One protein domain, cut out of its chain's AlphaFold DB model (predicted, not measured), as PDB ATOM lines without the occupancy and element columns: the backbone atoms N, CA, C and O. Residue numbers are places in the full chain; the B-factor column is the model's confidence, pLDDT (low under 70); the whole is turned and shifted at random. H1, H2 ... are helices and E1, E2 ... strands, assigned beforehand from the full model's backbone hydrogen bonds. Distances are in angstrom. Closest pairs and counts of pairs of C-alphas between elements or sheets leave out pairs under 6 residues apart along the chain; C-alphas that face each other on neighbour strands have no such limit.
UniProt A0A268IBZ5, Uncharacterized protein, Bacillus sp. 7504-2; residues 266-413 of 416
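Overview. This is residues 266 to 413 of the 416 residues of an uncharacterized protein of Bacillus sp. 7504-2 (UniProt A0A268IBZ5). One strongly twisted sheet of five strands is folded back on itself, E1 and E2 facing E5 and E4 with E3 as the hinge, and a second sheet of three strands, E6 to E8, makes the other part of the domain. Helix H2 packs over the three-stranded sheet and grazes the folded sheet at E1, while the short H1 packs on the folded sheet. The printed part has 148 residues, with two named helices and eight named strands in the order E1 E2 E3 H1 E4 E5 H2 E6 E7 E8. The folded sheet runs E1 E2 E3 E5 E4 and is mixed, and the other runs E6 E7 E8 and is antiparallel; the class is mixed, with under half of the residues in named elements. The whole is compact, with a radius of gyration of the C-alphas of 15.1 A and spans of 46 by 39 by 28 A.

Along the chain. The printed part begins at Thr 266, C-alpha at (132.248, 142.023, 125.669), and residues 266 to 280 hold no named element. E1 is residues 281 to 286, starting at C-alpha (133.201, 127.391, 130.685), E2 is 290 to 295, 16.8 A long, and E3 is 312 to 315. H1 is residues 319 to 322, E4 is 329 to 333, and E5 is 343 to 352, 20.8 A long, which bends by 89 degrees at residue 348. H2 is residues 365 to 374, 14.3 A. E6, 383 to 390, E7, 395 to 402, and E8, 405 to 412, measure 20.9 A, 21.2 A and 22.6 A; C-alpha 412 is at (112.029, 123.911, 139.958).

Arrangement. E1, E2 and E3 form a meander, each strand the antiparallel neighbour of the one before, with N 284 and O 292 at 2.8 A and N 293 and O 312 at 2.9 A. E5 pairs parallel with E3 over residues 343 to 346, N 345 and O 313 at 2.8 A, and antiparallel with E4 over 347 to 352, N 332 and O 349 at 2.9 A. H1 has a height over this sheet of 7.5 A. E6, E7 and E8 form a second meander, with N 385 and O 399 at 2.8 A and N 398 and O 409 at 2.9 A. H2 is on this sheet, at a height of 9.4 A and slantwise to the strands, 54 degrees to E7 on the local plane; the closest C-alphas of H2 and E7, Val 368 and Trp 396, are 7.5 A apart. In H2 every O i to N i+4 pair is within hydrogen-bond range; H1 is too short for one.

Size, cuts and confidence. The C-alphas farthest apart, Gly 335 and Ser 392, are 46.5 A apart. The printed part has no cut; the links E2 to E3 and E5 to H2 are long. Residues 297 to 309 and 380 have pLDDT under 70; the mean of the printed part is 86.9.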
ATOM      1  N   THR A 266     133.283 141.913 126.702       97.44
ATOM      2  CA  THR A 266     132.248 142.023 125.669       97.44
ATOM      3  C   THR A 266     131.029 141.218 126.087       97.44
ATOM      4  O   THR A 266     131.157 140.096 126.572       97.44
ATOM      5  N   TYR A 267     129.853 141.809 125.907       97.12
ATOM      6  CA  TYR A 267     128.563 141.169 126.132       97.12
ATOM      7  C   TYR A 267     127.903 140.845 124.791       97.12
ATOM      8  O   TYR A 267     128.140 141.564 123.819       97.12
ATOM      9  N   PRO A 268     127.076 139.792 124.724       96.00
ATOM     10  CA  PRO A 268     126.376 139.458 123.498       96.00
ATOM     11  C   PRO A 268     125.249 140.464 123.245       96.00
ATOM     12  O   PRO A 268     124.597 140.912 124.190       96.00
ATOM     13  N   ASP A 269     124.986 140.767 121.971       96.31
ATOM     14  CA  ASP A 269     123.868 141.639 121.578       96.31
ATOM     15  C   ASP A 269     122.524 141.063 122.049       96.31
ATOM     16  O   ASP A 269     121.686 141.769 122.608       96.31
ATOM     17  N   GLU A 270     122.349 139.751 121.864       96.00
ATOM     18  CA  GLU A 270     121.202 139.000 122.364       96.00
ATOM     19  C   GLU A 270     121.587 138.271 123.662       96.00
ATOM     20  O   GLU A 270     122.435 137.371 123.638       96.00
ATOM     21  N   PRO A 271     120.968 138.606 124.808       94.31
ATOM     22  CA  PRO A 271     121.370 138.062 126.104       94.31
ATOM     23  C   PRO A 271     121.026 136.580 126.274       94.31
ATOM     24  O   PRO A 271     121.578 135.936 127.164       94.31
ATOM     25  N   TYR A 272     120.132 136.034 125.442       95.94
ATOM     26  CA  TYR A 272     119.651 134.659 125.544       95.94
ATOM     27  C   TYR A 272     119.742 133.904 124.219       95.94
ATOM     28  O   TYR A 272     119.597 134.470 123.138       95.94
ATOM     29  N   THR A 273     119.903 132.586 124.316       95.25
ATOM     30  CA  THR A 273     119.838 131.650 123.190       95.25
ATOM     31  C   THR A 273     119.023 130.412 123.558       95.25
ATOM     32  O   THR A 273     119.165 129.858 124.645       95.25
ATOM     33  N   THR A 274     118.206 129.917 122.629       94.19
ATOM     34  CA  THR A 274     117.541 128.605 122.751       94.19
ATOM     35  C   THR A 274     118.415 127.458 122.242       94.19
ATOM     36  O   THR A 274     118.034 126.292 122.340       94.19
ATOM     37  N   LYS A 275     119.586 127.770 121.676       90.19
ATOM     38  CA  LYS A 275     120.564 126.795 121.193       90.19
ATOM     39  C   LYS A 275     121.697 126.673 122.196       90.19
ATOM     40  O   LYS A 275     122.365 127.659 122.504       90.19
ATOM     41  N   LEU A 276     121.918 125.454 122.665       82.88
ATOM     42  CA  LEU A 276     123.059 125.125 123.504       82.88
ATOM     43  C   LEU A 276     124.351 125.203 122.678       82.88
ATOM     44  O   LEU A 276     124.372 124.766 121.527       82.88
ATOM     45  N   THR A 277     125.411 125.762 123.258       78.62
ATOM     46  CA  THR A 277     126.736 125.868 122.630       78.62
ATOM     47  C   THR A 277     127.693 124.806 123.163       78.62
ATOM     48  O   THR A 277     127.515 124.288 124.270       78.62
ATOM     49  N   ASP A 278     128.740 124.514 122.392       73.88
ATOM     50  CA  ASP A 278     129.808 123.599 122.815       73.88
ATOM     51  C   ASP A 278     130.783 124.249 123.806       73.88
ATOM     52  O   ASP A 278     131.367 123.551 124.631       73.88
ATOM     53  N   GLU A 279     130.899 125.583 123.798       76.44
ATOM     54  CA  GLU A 279     131.632 126.321 124.832       76.44
ATOM     55  C   GLU A 279     130.860 126.270 126.155       76.44
ATOM     56  O   GLU A 279     129.710 126.718 126.240       76.44
ATOM     57  N   ARG A 280     131.488 125.683 127.177       75.50
ATOM     58  CA  ARG A 280     130.851 125.335 128.458       75.50
ATOM     59  C   ARG A 280     131.722 125.690 129.658       75.50
ATOM     60  O   ARG A 280     131.719 124.967 130.652       75.50
ATOM     61  N   ARG A 281     132.479 126.782 129.562       89.12
ATOM     62  CA  ARG A 281     133.201 127.391 130.685       89.12
ATOM     63  C   ARG A 281     132.300 128.385 131.413       89.12
ATOM     64  O   ARG A 281     131.802 129.331 130.809       89.12
ATOM     65  N   PHE A 282     132.103 128.167 132.710       92.06
ATOM     66  CA  PHE A 282     131.213 128.964 133.552       92.06
ATOM     67  C   PHE A 282     131.981 129.696 134.636       92.06
ATOM     68  O   PHE A 282     132.881 129.123 135.250       92.06
ATOM     69  N   VAL A 283     131.566 130.926 134.924       95.25
ATOM     70  CA  VAL A 283     131.991 131.663 136.115       95.25
ATOM     71  C   VAL A 283     131.322 131.038 137.339       95.25
ATOM     72  O   VAL A 283     130.113 131.152 137.513       95.25
ATOM     73  N   LEU A 284     132.081 130.374 138.207       93.75
ATOM     74  CA  LEU A 284     131.558 129.731 139.424       93.75
ATOM     75  C   LEU A 284     131.899 130.508 140.706       93.75
ATOM     76  O   LEU A 284     131.298 130.282 141.756       93.75
ATOM     77  N   GLY A 285     132.840 131.448 140.624       93.62
ATOM     78  CA  GLY A 285     133.233 132.309 141.736       93.62
ATOM     79  C   GLY A 285     133.738 133.658 141.244       93.62
ATOM     80  O   GLY A 285     134.335 133.747 140.173       93.62
ATOM     81  N   LEU A 286     133.483 134.703 142.029       95.50
ATOM     82  CA  LEU A 286     133.928 136.068 141.764       95.50
ATOM     83  C   LEU A 286     134.424 136.706 143.059       95.50
ATOM     84  O   LEU A 286     133.786 136.591 144.107       95.50
ATOM     85  N   SER A 287     135.538 137.416 142.960       95.25
ATOM     86  CA  SER A 287     135.985 138.401 143.940       95.25
ATOM     87  C   SER A 287     136.211 139.738 143.234       95.25
ATOM     88  O   SER A 287     135.979 139.854 142.033       95.25
ATOM     89  N   GLU A 288     136.668 140.754 143.966       95.44
ATOM     90  CA  GLU A 288     136.947 142.067 143.374       95.44
ATOM     91  C   GLU A 288     137.945 141.975 142.200       95.44
ATOM     92  O   GLU A 288     137.756 142.643 141.197       95.44
ATOM     93  N   ASN A 289     138.957 141.096 142.266       94.81
ATOM     94  CA  ASN A 289     140.049 141.039 141.274       94.81
ATOM     95  C   ASN A 289     140.309 139.640 140.692       94.81
ATOM     96  O   ASN A 289     141.377 139.376 140.130       94.81
ATOM     97  N   GLU A 290     139.370 138.716 140.868       95.62
ATOM     98  CA  GLU A 290     139.539 137.333 140.439       95.62
ATOM     99  C   GLU A 290     138.208 136.728 140.013       95.62
ATOM    100  O   GLU A 290     137.172 136.970 140.639       95.62
ATOM    101  N   MET A 291     138.255 135.888 138.984       96.31
ATOM    102  CA  MET A 291     137.153 135.014 138.606       96.31
ATOM    103  C   MET A 291     137.602 133.556 138.620       96.31
ATOM    104  O   MET A 291     138.698 133.222 138.170       96.31
ATOM    105  N   PHE A 292     136.733 132.679 139.107       95.31
ATOM    106  CA  PHE A 292     136.909 131.239 139.022       95.31
ATOM    107  C   PHE A 292     136.068 130.698 137.872       95.31
ATOM    108  O   PHE A 292     134.838 130.793 137.909       95.31
ATOM    109  N   VAL A 293     136.726 130.131 136.866       93.81
ATOM    110  CA  VAL A 293     136.089 129.600 135.659       93.81
ATOM    111  C   VAL A 293     136.328 128.099 135.566       93.81
ATOM    112  O   VAL A 293     137.445 127.628 135.777       93.81
ATOM    113  N   ARG A 294     135.295 127.319 135.235       89.44
ATOM    114  CA  ARG A 294     135.420 125.864 135.052       89.44
ATOM    115  C   ARG A 294     134.560 125.371 133.891       89.44
ATOM    116  O   ARG A 294     133.427 125.816 133.728       89.44
ATOM    117  N   GLY A 295     135.099 124.438 133.109       82.69
ATOM    118  CA  GLY A 295     134.364 123.717 132.065       82.69
ATOM    119  C   GLY A 295     133.394 122.660 132.618       82.69
ATOM    120  O   GLY A 295     133.681 122.041 133.645       82.69
ATOM    121  N   ILE A 296     132.271 122.406 131.932       71.56
ATOM    122  CA  ILE A 296     131.443 121.205 132.166       71.56
ATOM    123  C   ILE A 296     132.083 119.998 131.478       71.56
ATOM    124  O   ILE A 296     132.351 120.018 130.280       71.56
ATOM    125  N   ALA A 297     132.234 118.911 132.228       60.62
ATOM    126  CA  ALA A 297     132.782 117.662 131.724       60.62
ATOM    127  C   ALA A 297     131.672 116.724 131.213       60.62
ATOM    128  O   ALA A 297     130.999 116.094 132.034       60.62
ATOM    129  N   PHE A 298     131.509 116.569 129.895       51.44
ATOM    130  CA  PHE A 298     130.674 115.500 129.321       51.44
ATOM    131  C   PHE A 298     131.495 114.232 129.023       51.44
ATOM    132  O   PHE A 298     132.693 114.286 128.763       51.44
ATOM    133  N   GLN A 299     130.835 113.079 129.154       40.66
ATOM    134  CA  GLN A 299     131.396 111.724 129.203       40.66
ATOM    135  C   GLN A 299     132.295 111.343 128.013       40.66
ATOM    136  O   GLN A 299     131.828 111.256 126.883       40.66
ATOM    137  N   ASN A 300     133.559 111.048 128.329       39.41
ATOM    138  CA  ASN A 300     134.352 109.882 127.882       39.41
ATOM    139  C   ASN A 300     135.788 109.904 128.441       39.41
ATOM    140  O   ASN A 300     136.654 109.173 127.975       39.41
ATOM    141  N   PHE A 301     136.050 110.704 129.474       42.56
ATOM    142  CA  PHE A 301     137.236 110.514 130.290       42.56
ATOM    143  C   PHE A 301     136.899 109.439 131.318       42.56
ATOM    144  O   PHE A 301     136.057 109.651 132.196       42.56
ATOM    145  N   SER A 302     137.517 108.269 131.150       39.81
ATOM    146  CA  SER A 302     137.784 107.322 132.231       39.81
ATOM    147  C   SER A 302     138.285 108.065 133.473       39.81
ATOM    148  O   SER A 302     138.713 109.209 133.364       39.81
ATOM    149  N   ASP A 303     138.208 107.423 134.635       41.69
ATOM    150  CA  ASP A 303     138.548 107.923 135.978       41.69
ATOM    151  C   ASP A 303     140.004 108.412 136.185       41.69
ATOM    152  O   ASP A 303     140.574 108.190 137.246       41.69
ATOM    153  N   ASP A 304     140.609 109.071 135.199       43.16
ATOM    154  CA  ASP A 304     141.976 109.558 135.214       43.16
ATOM    155  C   ASP A 304     142.026 111.075 134.989       43.16
ATOM    156  O   ASP A 304     141.216 111.684 134.280       43.16
ATOM    157  N   ASP A 305     143.000 111.690 135.634       41.56
ATOM    158  CA  ASP A 305     143.013 113.074 136.116       41.56
ATOM    159  C   ASP A 305     143.397 114.086 135.019       41.56
ATOM    160  O   ASP A 305     143.921 115.175 135.275       41.56
ATOM    161  N   GLY A 306     143.159 113.714 133.762       38.66
ATOM    162  CA  GLY A 306     143.709 114.343 132.571       38.66
ATOM    163  C   GLY A 306     143.050 115.674 132.212       38.66
ATOM    164  O   GLY A 306     142.122 115.702 131.413       38.66
ATOM    165  N   VAL A 307     143.553 116.764 132.800       43.22
ATOM    166  CA  VAL A 307     143.823 118.117 132.239       43.22
ATOM    167  C   VAL A 307     142.689 118.914 131.534       43.22
ATOM    168  O   VAL A 307     142.766 120.136 131.488       43.22
ATOM    169  N   GLY A 308     141.579 118.328 131.076       45.25
ATOM    170  CA  GLY A 308     140.535 119.037 130.311       45.25
ATOM    171  C   GLY A 308     139.414 119.704 131.125       45.25
ATOM    172  O   GLY A 308     138.629 120.464 130.572       45.25
ATOM    173  N   ASN A 309     139.316 119.428 132.433       52.75
ATOM    174  CA  ASN A 309     138.186 119.841 133.293       52.75
ATOM    175  C   ASN A 309     138.616 120.623 134.552       52.75
ATOM    176  O   ASN A 309     137.855 120.754 135.524       52.75
ATOM    177  N   GLY A 310     139.863 121.100 134.566       70.75
ATOM    178  CA  GLY A 310     140.418 121.884 135.664       70.75
ATOM    179  C   GLY A 310     139.709 123.229 135.785       70.75
ATOM    180  O   GLY A 310     139.494 123.918 134.793       70.75
ATOM    181  N   GLY A 311     139.319 123.599 137.004       86.19
ATOM    182  CA  GLY A 311     138.950 124.983 137.274       86.19
ATOM    183  C   GLY A 311     140.195 125.863 137.194       86.19
ATOM    184  O   GLY A 311     141.291 125.410 137.538       86.19
ATOM    185  N   ILE A 312     140.027 127.103 136.756       92.56
ATOM    186  CA  ILE A 312     141.098 128.089 136.654       92.56
ATOM    187  C   ILE A 312     140.662 129.335 137.413       92.56
ATOM    188  O   ILE A 312     139.582 129.878 137.171       92.56
ATOM    189  N   TYR A 313     141.505 129.787 138.333       94.75
ATOM    190  CA  TYR A 313     141.405 131.125 138.894       94.75
ATOM    191  C   TYR A 313     142.156 132.090 137.987       94.75
ATOM    192  O   TYR A 313     143.366 131.961 137.782       94.75
ATOM    193  N   TYR A 314     141.430 133.046 137.421       95.88
ATOM    194  CA  TYR A 314     141.996 134.111 136.611       95.88
ATOM    195  C   TYR A 314     142.046 135.398 137.413       95.88
ATOM    196  O   TYR A 314     141.010 135.891 137.864       95.88
ATOM    197  N   LYS A 315     143.232 136.003 137.494       95.56
ATOM    198  CA  LYS A 315     143.344 137.413 137.873       95.56
ATOM    199  C   LYS A 315     142.679 138.266 136.800       95.56
ATOM    200  O   LYS A 315     143.087 138.217 135.637       95.56
ATOM    201  N   TYR A 316     141.667 139.022 137.207       95.25
ATOM    202  CA  TYR A 316     140.857 139.856 136.332       95.25
ATOM    203  C   TYR A 316     140.307 141.042 137.141       95.25
ATOM    204  O   TYR A 316     139.472 140.821 138.019       95.25
ATOM    205  N   PRO A 317     140.801 142.275 136.930       92.62
ATOM    206  CA  PRO A 317     140.377 143.424 137.728       92.62
ATOM    207  C   PRO A 317     138.890 143.735 137.589       92.62
ATOM    208  O   PRO A 317     138.331 143.653 136.488       92.62
ATOM    209  N   ASP A 318     138.278 144.121 138.705       94.00
ATOM    210  CA  ASP A 318     136.854 144.450 138.839       94.00
ATOM    211  C   ASP A 318     135.929 143.303 138.390       94.00
ATOM    212  O   ASP A 318     134.839 143.522 137.854       94.00
ATOM    213  N   ALA A 319     136.363 142.048 138.571       96.06
ATOM    214  CA  ALA A 319     135.645 140.876 138.071       96.06
ATOM    215  C   ALA A 319     134.198 140.825 138.576       96.06
ATOM    216  O   ALA A 319     133.284 140.537 137.807       96.06
ATOM    217  N   LYS A 320     133.974 141.132 139.855       96.38
ATOM    218  CA  LYS A 320     132.645 141.125 140.480       96.38
ATOM    219  C   LYS A 320     131.707 142.222 139.966       96.38
ATOM    220  O   LYS A 320     130.498 142.009 139.963       96.38
ATOM    221  N   ASP A 321     132.249 143.351 139.517       96.19
ATOM    222  CA  ASP A 321     131.461 144.441 138.931       96.19
ATOM    223  C   ASP A 321     131.172 144.192 137.444       96.19
ATOM    224  O   ASP A 321     130.144 144.624 136.915       96.19
ATOM    225  N   LYS A 322     132.064 143.463 136.765       96.38
ATOM    226  CA  LYS A 322     131.976 143.168 135.330       96.38
ATOM    227  C   LYS A 322     131.202 141.897 135.008       96.38
ATOM    228  O   LYS A 322     130.648 141.818 133.918       96.38
ATOM    229  N   LEU A 323     131.181 140.904 135.894       97.56
ATOM    230  CA  LEU A 323     130.663 139.556 135.630       97.56
ATOM    231  C   LEU A 323     129.626 139.122 136.668       97.56
ATOM    232  O   LEU A 323     129.477 139.704 137.740       97.56
ATOM    233  N   LYS A 324     128.913 138.043 136.353       96.56
ATOM    234  CA  LYS A 324     127.964 137.373 137.242       96.56
ATOM    235  C   LYS A 324     128.271 135.883 137.308       96.56
ATOM    236  O   LYS A 324     128.616 135.257 136.309       96.56
ATOM    237  N   ILE A 325     128.086 135.305 138.493       95.44
ATOM    238  CA  ILE A 325     128.159 133.853 138.689       95.44
ATOM    239  C   ILE A 325     127.163 133.162 137.741       95.44
ATOM    240  O   ILE A 325     126.081 133.678 137.485       95.44
ATOM    241  N   GLY A 326     127.534 132.009 137.201       93.69
ATOM    242  CA  GLY A 326     126.749 131.223 136.254       93.69
ATOM    243  C   GLY A 326     126.876 131.660 134.795       93.69
ATOM    244  O   GLY A 326     126.421 130.927 133.925       93.69
ATOM    245  N   GLN A 327     127.487 132.808 134.487       95.25
ATOM    246  CA  GLN A 327     127.684 133.216 133.093       95.25
ATOM    247  C   GLN A 327     128.641 132.274 132.363       95.25
ATOM    248  O   GLN A 327     129.663 131.861 132.919       95.25
ATOM    249  N   ARG A 328     128.333 131.997 131.092       93.75
ATOM    250  CA  ARG A 328     129.279 131.383 130.162       93.75
ATOM    251  C   ARG A 328     130.245 132.417 129.631       93.75
ATOM    252  O   ARG A 328     129.816 133.495 129.218       93.75
ATOM    253  N   VAL A 329     131.521 132.061 129.604       95.38
ATOM    254  CA  VAL A 329     132.576 132.970 129.165       95.38
ATOM    255  C   VAL A 329     133.609 132.273 128.292       95.38
ATOM    256  O   VAL A 329     133.946 131.113 128.530       95.38
ATOM    257  N   LYS A 330     134.166 133.012 127.333       94.56
ATOM    258  CA  LYS A 330     135.508 132.747 126.805       94.56
ATOM    259  C   LYS A 330     136.482 133.719 127.445       94.56
ATOM    260  O   LYS A 330     136.135 134.872 127.702       94.56
ATOM    261  N   VAL A 331     137.684 133.239 127.714       93.88
ATOM    262  CA  VAL A 331     138.725 134.015 128.378       93.88
ATOM    263  C   VAL A 331     139.927 134.041 127.456       93.88
ATOM    264  O   VAL A 331     140.477 132.983 127.174       93.88
ATOM    265  N   ASP A 332     140.324 135.229 127.012       94.75
ATOM    266  CA  ASP A 332     141.602 135.414 126.330       94.75
ATOM    267  C   ASP A 332     142.677 135.485 127.416       94.75
ATOM    268  O   ASP A 332     142.710 136.429 128.216       94.75
ATOM    269  N   GLU A 333     143.517 134.459 127.503       93.25
ATOM    270  CA  GLU A 333     144.543 134.370 128.535       93.25
ATOM    271  C   GLU A 333     145.739 135.299 128.262       93.25
ATOM    272  O   GLU A 333     146.047 135.652 127.126       93.25
ATOM    273  N   SER A 334     146.427 135.711 129.330       93.44
ATOM    274  CA  SER A 334     147.677 136.473 129.245       93.44
ATOM    275  C   SER A 334     148.818 135.695 129.889       93.44
ATOM    276  O   SER A 334     148.927 135.612 131.120       93.44
ATOM    277  N   GLY A 335     149.687 135.149 129.040       90.56
ATOM    278  CA  GLY A 335     150.826 134.340 129.453       90.56
ATOM    279  C   GLY A 335     150.449 132.933 129.924       90.56
ATOM    280  O   GLY A 335     149.324 132.474 129.721       90.56
ATOM    281  N   PRO A 336     151.390 132.226 130.573       88.44
ATOM    282  CA  PRO A 336     151.205 130.823 130.908       88.44
ATOM    283  C   PRO A 336     150.185 130.616 132.033       88.44
ATOM    284  O   PRO A 336     150.142 131.360 133.019       88.44
ATOM    285  N   ILE A 337     149.432 129.519 131.933       89.69
ATOM    286  CA  ILE A 337     148.618 128.991 133.028       89.69
ATOM    287  C   ILE A 337     149.503 128.152 133.946       89.69
ATOM    288  O   ILE A 337     150.129 127.180 133.528       89.69
ATOM    289  N   LYS A 338     149.557 128.520 135.227       87.88
ATOM    290  CA  LYS A 338     150.313 127.772 136.230       87.88
ATOM    291  C   LYS A 338     149.595 126.467 136.547       87.88
ATOM    292  O   LYS A 338     148.424 126.473 136.936       87.88
ATOM    293  N   ALA A 339     150.338 125.370 136.443       86.00
ATOM    294  CA  ALA A 339     149.884 124.044 136.828       86.00
ATOM    295  C   ALA A 339     149.702 123.960 138.355       86.00
ATOM    296  O   ALA A 339     150.656 123.797 139.115       86.00
ATOM    297  N   SER A 340     148.458 124.091 138.805       85.06
ATOM    298  CA  SER A 340     148.014 123.870 140.184       85.06
ATOM    299  C   SER A 340     146.584 123.327 140.175       85.06
ATOM    300  O   SER A 340     145.963 123.229 139.117       85.06
ATOM    301  N   ASN A 341     146.042 122.964 141.340       82.50
ATOM    302  CA  ASN A 341     144.667 122.480 141.451       82.50
ATOM    303  C   ASN A 341     143.875 123.305 142.489       82.50
ATOM    304  O   ASN A 341     144.037 123.054 143.684       82.50
ATOM    305  N   PRO A 342     143.041 124.278 142.067       87.69
ATOM    306  CA  PRO A 342     142.772 124.678 140.677       87.69
ATOM    307  C   PRO A 342     143.940 125.438 140.027       87.69
ATOM    308  O   PRO A 342     144.796 125.984 140.733       87.69
ATOM    309  N   ALA A 343     143.988 125.472 138.694       90.94
ATOM    310  CA  ALA A 343     145.047 126.153 137.949       90.94
ATOM    311  C   ALA A 343     144.949 127.677 138.120       90.94
ATOM    312  O   ALA A 343     143.909 128.193 138.535       90.94
ATOM    313  N   GLN A 344     146.030 128.401 137.833       93.25
ATOM    314  CA  GLN A 344     146.088 129.856 138.034       93.25
ATOM    315  C   GLN A 344     146.519 130.560 136.751       93.25
ATOM    316  O   GLN A 344     147.541 130.206 136.167       93.25
ATOM    317  N   GLY A 345     145.782 131.590 136.350       93.69
ATOM    318  CA  GLY A 345     146.026 132.352 135.131       93.69
ATOM    319  C   GLY A 345     145.769 133.845 135.286       93.69
ATOM    320  O   GLY A 345     145.387 134.344 136.349       93.69
ATOM    321  N   LYS A 346     145.968 134.573 134.191       94.81
ATOM    322  CA  LYS A 346     145.570 135.977 134.041       94.81
ATOM    323  C   LYS A 346     144.635 136.083 132.846       94.81
ATOM    324  O   LYS A 346     144.894 135.446 131.827       94.81
ATOM    325  N   ALA A 347     143.582 136.878 132.971       95.19
ATOM    326  CA  ALA A 347     142.671 137.152 131.868       95.19
ATOM    327  C   ALA A 347     142.960 138.532 131.269       95.19
ATOM    328  O   ALA A 347     143.031 139.542 131.984       95.19
ATOM    329  N   LEU A 348     143.116 138.572 129.949       95.12
ATOM    330  CA  LEU A 348     143.261 139.805 129.189       95.12
ATOM    331  C   LEU A 348     141.910 140.328 128.722       95.12
ATOM    332  O   LEU A 348     141.618 141.495 128.954       95.12
ATOM    333  N   TYR A 349     141.073 139.460 128.156       96.44
ATOM    334  CA  TYR A 349     139.704 139.785 127.774       96.44
ATOM    335  C   TYR A 349     138.739 138.688 128.204       96.44
ATOM    336  O   TYR A 349     139.119 137.522 128.318       96.44
ATOM    337  N   VAL A 350     137.482 139.070 128.416       97.12
ATOM    338  CA  VAL A 350     136.391 138.132 128.689       97.12
ATOM    339  C   VAL A 350     135.235 138.388 127.725       97.12
ATOM    340  O   VAL A 350     134.674 139.481 127.677       97.12
ATOM    341  N   GLU A 351     134.856 137.375 126.952       97.06
ATOM    342  CA  GLU A 351     133.644 137.385 126.127       97.06
ATOM    343  C   GLU A 351     132.544 136.650 126.893       97.06
ATOM    344  O   GLU A 351     132.639 135.442 127.111       97.06
ATOM    345  N   VAL A 352     131.497 137.363 127.306       97.19
ATOM    346  CA  VAL A 352     130.290 136.745 127.861       97.19
ATOM    347  C   VAL A 352     129.460 136.203 126.702       97.19
ATOM    348  O   VAL A 352     129.158 136.921 125.753       97.19
ATOM    349  N   LEU A 353     129.075 134.933 126.779       95.50
ATOM    350  CA  LEU A 353     128.254 134.294 125.752       95.50
ATOM    351  C   LEU A 353     126.757 134.451 126.062       95.50
ATOM    352  O   LEU A 353     126.396 134.562 127.238       95.50
ATOM    353  N   PRO A 354     125.868 134.405 125.044       96.00
ATOM    354  CA  PRO A 354     124.423 134.385 125.265       96.00
ATOM    355  C   PRO A 354     124.040 133.274 126.241       96.00
ATOM    356  O   PRO A 354     124.552 132.157 126.145       96.00
ATOM    357  N   ASP A 355     123.135 133.554 127.165       95.06
ATOM    358  CA  ASP A 355     122.736 132.614 128.205       95.06
ATOM    359  C   ASP A 355     121.721 131.598 127.663       95.06
ATOM    360  O   ASP A 355     120.772 131.958 126.959       95.06
ATOM    361  N   TYR A 356     121.918 130.309 127.937       94.75
ATOM    362  CA  TYR A 356     121.019 129.285 127.412       94.75
ATOM    363  C   TYR A 356     119.685 129.324 128.156       94.75
ATOM    364  O   TYR A 356     119.620 129.068 129.357       94.75
ATOM    365  N   LYS A 357     118.609 129.616 127.429       96.00
ATOM    366  CA  LYS A 357     117.238 129.613 127.934       96.00
ATOM    367  C   LYS A 357     116.350 128.842 126.950       96.00
ATOM    368  O   LYS A 357     115.983 129.394 125.910       96.00
ATOM    369  N   PRO A 358     116.060 127.555 127.210       95.00
ATOM    370  CA  PRO A 358     115.238 126.745 126.320       95.00
ATOM    371  C   PRO A 358     113.811 127.284 126.214       95.00
ATOM    372  O   PRO A 358     113.309 127.983 127.090       95.00
ATOM    373  N   GLU A 359     113.135 126.936 125.121       93.75
ATOM    374  CA  GLU A 359     111.774 127.406 124.877       93.75
ATOM    375  C   GLU A 359     110.784 126.870 125.922       93.75
ATOM    376  O   GLU A 359     110.517 125.663 126.002       93.75
ATOM    377  N   GLY A 360     110.167 127.803 126.645       91.38
ATOM    378  CA  GLY A 360     109.205 127.524 127.705       91.38
ATOM    379  C   GLY A 360     109.811 127.498 129.104       91.38
ATOM    380  O   GLY A 360     109.032 127.370 130.034       91.38
ATOM    381  N   ALA A 361     111.133 127.651 129.244       95.88
ATOM    382  CA  ALA A 361     111.758 127.759 130.552       95.88
ATOM    383  C   ALA A 361     111.656 129.178 131.131       95.88
ATOM    384  O   ALA A 361     111.831 130.170 130.410       95.88
ATOM    385  N   ASP A 362     111.448 129.273 132.437       96.62
ATOM    386  CA  ASP A 362     111.439 130.509 133.215       96.62
ATOM    387  C   ASP A 362     112.858 130.945 133.593       96.62
ATOM    388  O   ASP A 362     113.200 132.129 133.454       96.62
ATOM    389  N   LEU A 363     113.707 130.000 134.001       96.69
ATOM    390  CA  LEU A 363     115.110 130.220 134.335       96.69
ATOM    391  C   LEU A 363     116.017 129.991 133.122       96.69
ATOM    392  O   LEU A 363     115.754 129.166 132.249       96.69
ATOM    393  N   SER A 364     117.127 130.720 133.078       95.62
ATOM    394  CA  SER A 364     118.253 130.421 132.195       95.62
ATOM    395  C   SER A 364     119.301 129.545 132.886       95.62
ATOM    396  O   SER A 364     119.324 129.407 134.111       95.62
ATOM    397  N   GLU A 365     120.214 128.981 132.102       93.06
ATOM    398  CA  GLU A 365     121.341 128.176 132.576       93.06
ATOM    399  C   GLU A 365     122.151 128.894 133.670       93.06
ATOM    400  O   GLU A 365     122.402 128.297 134.721       93.06
ATOM    401  N   SER A 366     122.481 130.180 133.503       94.75
ATOM    402  CA  SER A 366     123.205 130.926 134.544       94.75
ATOM    403  C   SER A 366     122.426 131.040 135.857       94.75
ATOM    404  O   SER A 366     123.008 130.881 136.931       94.75
ATOM    405  N   GLN A 367     121.107 131.247 135.795       96.06
ATOM    406  CA  GLN A 367     120.250 131.347 136.980       96.06
ATOM    407  C   GLN A 367     120.146 130.007 137.707       96.06
ATOM    408  O   GLN A 367     120.184 129.962 138.936       96.06
ATOM    409  N   VAL A 368     120.070 128.905 136.962       94.81
ATOM    410  CA  VAL A 368     120.056 127.554 137.531       94.81
ATOM    411  C   VAL A 368     121.378 127.253 138.239       94.81
ATOM    412  O   VAL A 368     121.370 126.734 139.356       94.81
ATOM    413  N   ILE A 369     122.509 127.644 137.646       93.25
ATOM    414  CA  ILE A 369     123.831 127.513 138.275       93.25
ATOM    415  C   ILE A 369     123.933 128.382 139.531       93.25
ATOM    416  O   ILE A 369     124.419 127.911 140.557       93.25
ATOM    417  N   GLN A 370     123.446 129.623 139.500       93.50
ATOM    418  CA  GLN A 370     123.410 130.484 140.688       93.50
ATOM    419  C   GLN A 370     122.599 129.847 141.823       93.50
ATOM    420  O   GLN A 370     123.078 129.801 142.958       93.50
ATOM    421  N   LYS A 371     121.407 129.309 141.523       93.38
ATOM    422  CA  LYS A 371     120.570 128.615 142.513       93.38
ATOM    423  C   LYS A 371     121.258 127.373 143.077       93.38
ATOM    424  O   LYS A 371     121.219 127.166 144.286       93.38
ATOM    425  N   LEU A 372     121.916 126.581 142.226       92.06
ATOM    426  CA  LEU A 372     122.717 125.435 142.659       92.06
ATOM    427  C   LEU A 372     123.813 125.870 143.639       92.06
ATOM    428  O   LEU A 372     123.917 125.317 144.728       92.06
ATOM    429  N   LEU A 373     124.614 126.871 143.269       91.00
ATOM    430  CA  LEU A 373     125.755 127.307 144.075       91.00
ATOM    431  C   LEU A 373     125.325 127.918 145.415       91.00
ATOM    432  O   LEU A 373     125.995 127.708 146.422       91.00
ATOM    433  N   ALA A 374     124.173 128.593 145.466       89.56
ATOM    434  CA  ALA A 374     123.596 129.095 146.714       89.56
ATOM    435  C   ALA A 374     123.219 127.979 147.713       89.56
ATOM    436  O   ALA A 374     123.119 128.239 148.911       89.56
ATOM    437  N   GLN A 375     123.018 126.746 147.237       86.50
ATOM    438  CA  GLN A 375     122.727 125.570 148.065       86.50
ATOM    439  C   GLN A 375     123.991 124.784 148.453       86.50
ATOM    440  O   GLN A 375     123.901 123.818 149.211       86.50
ATOM    441  N   THR A 376     125.167 125.172 147.951       81.94
ATOM    442  CA  THR A 376     126.436 124.481 148.211       81.94
ATOM    443  C   THR A 376     127.324 125.261 149.177       81.94
ATOM    444  O   THR A 376     127.432 126.475 149.089       81.94
ATOM    445  N   GLU A 377     128.014 124.565 150.088       73.12
ATOM    446  CA  GLU A 377     128.891 125.219 151.078       73.12
ATOM    447  C   GLU A 377     130.186 125.800 150.478       73.12
ATOM    448  O   GLU A 377     130.775 126.717 151.050       73.12
ATOM    449  N   LYS A 378     130.660 125.252 149.349       74.25
ATOM    450  CA  LYS A 378     131.902 125.658 148.670       74.25
ATOM    451  C   LYS A 378     131.752 125.556 147.156       74.25
ATOM    452  O   LYS A 378     131.630 124.454 146.630       74.25
ATOM    453  N   ASN A 379     131.800 126.692 146.466       71.31
ATOM    454  CA  ASN A 379     131.569 126.762 145.019       71.31
ATOM    455  C   ASN A 379     132.744 126.212 144.192       71.31
ATOM    456  O   ASN A 379     132.548 125.702 143.093       71.31
ATOM    457  N   ASP A 380     133.969 126.297 144.712       69.44
ATOM    458  CA  ASP A 380     135.195 125.891 144.015       69.44
ATOM    459  C   ASP A 380     135.358 124.363 143.883       69.44
ATOM    460  O   ASP A 380     136.036 123.872 142.968       69.44
ATOM    461  N   SER A 381     134.678 123.614 144.756       75.75
ATOM    462  CA  SER A 381     134.622 122.151 144.755       75.75
ATOM    463  C   SER A 381     133.510 121.573 143.874       75.75
ATOM    464  O   SER A 381     133.473 120.354 143.674       75.75
ATOM    465  N   VAL A 382     132.631 122.420 143.324       84.19
ATOM    466  CA  VAL A 382     131.530 122.000 142.449       84.19
ATOM    467  C   VAL A 382     132.039 121.800 141.023       84.19
ATOM    468  O   VAL A 382     132.632 122.686 140.406       84.19
ATOM    469  N   ILE A 383     131.774 120.617 140.472       85.25
ATOM    470  CA  ILE A 383     132.049 120.273 139.073       85.25
ATOM    471  C   ILE A 383     130.733 119.872 138.425       85.25
ATOM    472  O   ILE A 383     130.276 118.742 138.598       85.25
ATOM    473  N   ILE A 384     130.129 120.779 137.665       86.00
ATOM    474  CA  ILE A 384     128.919 120.476 136.899       86.00
ATOM    475  C   ILE A 384     129.285 119.460 135.804       86.00
ATOM    476  O   ILE A 384     130.288 119.609 135.106       86.00
ATOM    477  N   ARG A 385     128.499 118.387 135.695       83.56
ATOM    478  CA  ARG A 385     128.663 117.281 134.733       83.56
ATOM    479  C   ARG A 385     127.556 117.258 133.690       83.56
ATOM    480  O   ARG A 385     127.810 116.914 132.544       83.56
ATOM    481  N   ALA A 386     126.340 117.613 134.084       85.56
ATOM    482  CA  ALA A 386     125.210 117.725 133.179       85.56
ATOM    483  C   ALA A 386     124.225 118.775 133.684       85.56
ATOM    484  O   ALA A 386     124.024 118.918 134.891       85.56
ATOM    485  N   LEU A 387     123.596 119.464 132.737       88.88
ATOM    486  CA  LEU A 387     122.520 120.413 132.971       88.88
ATOM    487  C   LEU A 387     121.515 120.290 131.823       88.88
ATOM    488  O   LEU A 387     121.899 120.391 130.656       88.88
ATOM    489  N   SER A 388     120.247 120.037 132.136       91.69
ATOM    490  CA  SER A 388     119.200 119.886 131.120       91.69
ATOM    491  C   SER A 388     117.827 120.278 131.647       91.69
ATOM    492  O   SER A 388     117.442 119.854 132.734       91.69
ATOM    493  N   TYR A 389     117.066 121.016 130.844       94.50
ATOM    494  CA  TYR A 389     115.687 121.383 131.156       94.50
ATOM    495  C   TYR A 389     114.705 120.278 130.749       94.50
ATOM    496  O   TYR A 389     114.733 119.796 129.612       94.50
ATOM    497  N   ASN A 390     113.813 119.899 131.663       94.50
ATOM    498  CA  ASN A 390     112.700 118.993 131.410       94.50
ATOM    499  C   ASN A 390     111.384 119.771 131.309       94.50
ATOM    500  O   ASN A 390     110.686 119.988 132.297       94.50
ATOM    501  N   LYS A 391     110.988 120.069 130.070       93.88
ATOM    502  CA  LYS A 391     109.735 120.769 129.746       93.88
ATOM    503  C   LYS A 391     108.471 120.081 130.272       93.88
ATOM    504  O   LYS A 391     107.478 120.748 130.522       93.88
ATOM    505  N   SER A 392     108.466 118.752 130.412       94.38
ATOM    506  CA  SER A 392     107.269 118.030 130.878       94.38
ATOM    507  C   SER A 392     107.024 118.181 132.379       94.38
ATOM    508  O   SER A 392     105.882 118.081 132.821       94.38
ATOM    509  N   GLN A 393     108.096 118.397 133.145       94.44
ATOM    510  CA  GLN A 393     108.060 118.516 134.602       94.44
ATOM    511  C   GLN A 393     108.264 119.956 135.074       94.44
ATOM    512  O   GLN A 393     108.030 120.222 136.244       94.44
ATOM    513  N   ASP A 394     108.650 120.853 134.165       95.19
ATOM    514  CA  ASP A 394     108.993 122.245 134.449       95.19
ATOM    515  C   ASP A 394     110.123 122.365 135.489       95.19
ATOM    516  O   ASP A 394     110.070 123.086 136.487       95.19
ATOM    517  N   GLU A 395     111.154 121.544 135.278       96.69
ATOM    518  CA  GLU A 395     112.280 121.380 136.191       96.69
ATOM    519  C   GLU A 395     113.598 121.263 135.421       96.69
ATOM    520  O   GLU A 395     113.664 120.729 134.311       96.69
ATOM    521  N   TRP A 396     114.679 121.710 136.048       96.38
ATOM    522  CA  TRP A 396     116.046 121.516 135.587       96.38
ATOM    523  C   TRP A 396     116.678 120.322 136.288       96.38
ATOM    524  O   TRP A 396     116.740 120.278 137.513       96.38
ATOM    525  N   PHE A 397     117.199 119.378 135.510       94.94
ATOM    526  CA  PHE A 397     118.052 118.307 136.010       94.94
ATOM    527  C   PHE A 397     119.509 118.762 136.031       94.94
ATOM    528  O   PHE A 397     120.019 119.296 135.038       94.94
ATOM    529  N   ILE A 398     120.178 118.502 137.150       92.12
ATOM    530  CA  ILE A 398     121.571 118.863 137.380       92.12
ATOM    531  C   ILE A 398     122.312 117.635 137.896       92.12
ATOM    532  O   ILE A 398     121.944 117.058 138.920       92.12
ATOM    533  N   SER A 399     123.405 117.272 137.228       90.44
ATOM    534  CA  SER A 399     124.390 116.333 137.761       90.44
ATOM    535  C   SER A 399     125.695 117.071 137.999       90.44
ATOM    536  O   SER A 399     126.208 117.731 137.093       90.44
ATOM    537  N   TYR A 400     126.247 116.960 139.201       88.38
ATOM    538  CA  TYR A 400     127.516 117.578 139.558       88.38
ATOM    539  C   TYR A 400     128.323 116.680 140.496       88.38
ATOM    540  O   TYR A 400     127.822 115.697 141.040       88.38
ATOM    541  N   ARG A 401     129.609 116.984 140.652       85.88
ATOM    542  CA  ARG A 401     130.483 116.377 141.656       85.88
ATOM    543  C   ARG A 401     130.806 117.421 142.716       85.88
ATOM    544  O   ARG A 401     131.135 118.549 142.359       85.88
ATOM    545  N   GLN A 402     130.739 117.037 143.983       83.19
ATOM    546  CA  GLN A 402     131.150 117.854 145.121       83.19
ATOM    547  C   GLN A 402     131.881 116.952 146.110       83.19
ATOM    548  O   GLN A 402     131.409 115.861 146.404       83.19
ATOM    549  N   ASN A 403     133.060 117.365 146.583       79.19
ATOM    550  CA  ASN A 403     133.903 116.544 147.467       79.19
ATOM    551  C   ASN A 403     134.135 115.109 146.942       79.19
ATOM    552  O   ASN A 403     134.163 114.158 147.711       79.19
ATOM    553  N   TRP A 404     134.291 114.966 145.622       77.56
ATOM    554  CA  TRP A 404     134.430 113.687 144.906       77.56
ATOM    555  C   TRP A 404     133.180 112.806 144.822       77.56
ATOM    556  O   TRP A 404     133.183 111.833 144.071       77.56
ATOM    557  N   GLU A 405     132.085 113.193 145.464       83.38
ATOM    558  CA  GLU A 405     130.811 112.490 145.383       83.38
ATOM    559  C   GLU A 405     129.976 113.009 144.216       83.38
ATOM    560  O   GLU A 405     129.912 114.213 143.954       83.38
ATOM    561  N   LYS A 406     129.345 112.088 143.485       88.62
ATOM    562  CA  LYS A 406     128.374 112.431 142.446       88.62
ATOM    563  C   LYS A 406     127.042 112.761 143.113       88.62
ATOM    564  O   LYS A 406     126.498 111.933 143.836       88.62
ATOM    565  N   VAL A 407     126.499 113.928 142.792       90.19
ATOM    566  CA  VAL A 407     125.182 114.382 143.225       90.19
ATOM    567  C   VAL A 407     124.309 114.603 141.994       90.19
ATOM    568  O   VAL A 407     124.752 115.143 140.976       90.19
ATOM    569  N   GLU A 408     123.064 114.158 142.081       93.50
ATOM    570  CA  GLU A 408     122.020 114.430 141.098       93.50
ATOM    571  C   GLU A 408     120.860 115.097 141.824       93.50
ATOM    572  O   GLU A 408     120.439 114.636 142.885       93.50
ATOM    573  N   THR A 409     120.373 116.203 141.277       93.56
ATOM    574  CA  THR A 409     119.282 116.975 141.871       93.56
ATOM    575  C   THR A 409     118.398 117.573 140.784       93.56
ATOM    576  O   THR A 409     118.812 117.691 139.625       93.56
ATOM    577  N   THR A 410     117.178 117.951 141.160       93.94
ATOM    578  CA  THR A 410     116.282 118.740 140.316       93.94
ATOM    579  C   THR A 410     115.987 120.086 140.964       93.94
ATOM    580  O   THR A 410     115.826 120.191 142.181       93.94
ATOM    581  N   LEU A 411     115.934 121.135 140.145       93.81
ATOM    582  CA  LEU A 411     115.515 122.470 140.558       93.81
ATOM    583  C   LEU A 411     114.236 122.850 139.820       93.81
ATOM    584  O   LEU A 411     114.154 122.704 138.604       93.81
ATOM    585  N   LYS A 412     113.253 123.371 140.557       94.56
ATOM    586  CA  LYS A 412     112.029 123.911 139.958       94.56
ATOM    587  C   LYS A 412     112.346 125.124 139.097       94.56
ATOM    588  O   LYS A 412     113.085 126.011 139.535       94.56
ATOM    589  N   ASP A 413     111.756 125.165 137.913       94.06
ATOM    590  CA  ASP A 413     111.933 126.252 136.963       94.06
ATOM    591  C   ASP A 413     111.009 127.426 137.302       94.06
ATOM    592  O   ASP A 413     109.979 127.632 136.686       94.06
TER     593      ASP A 413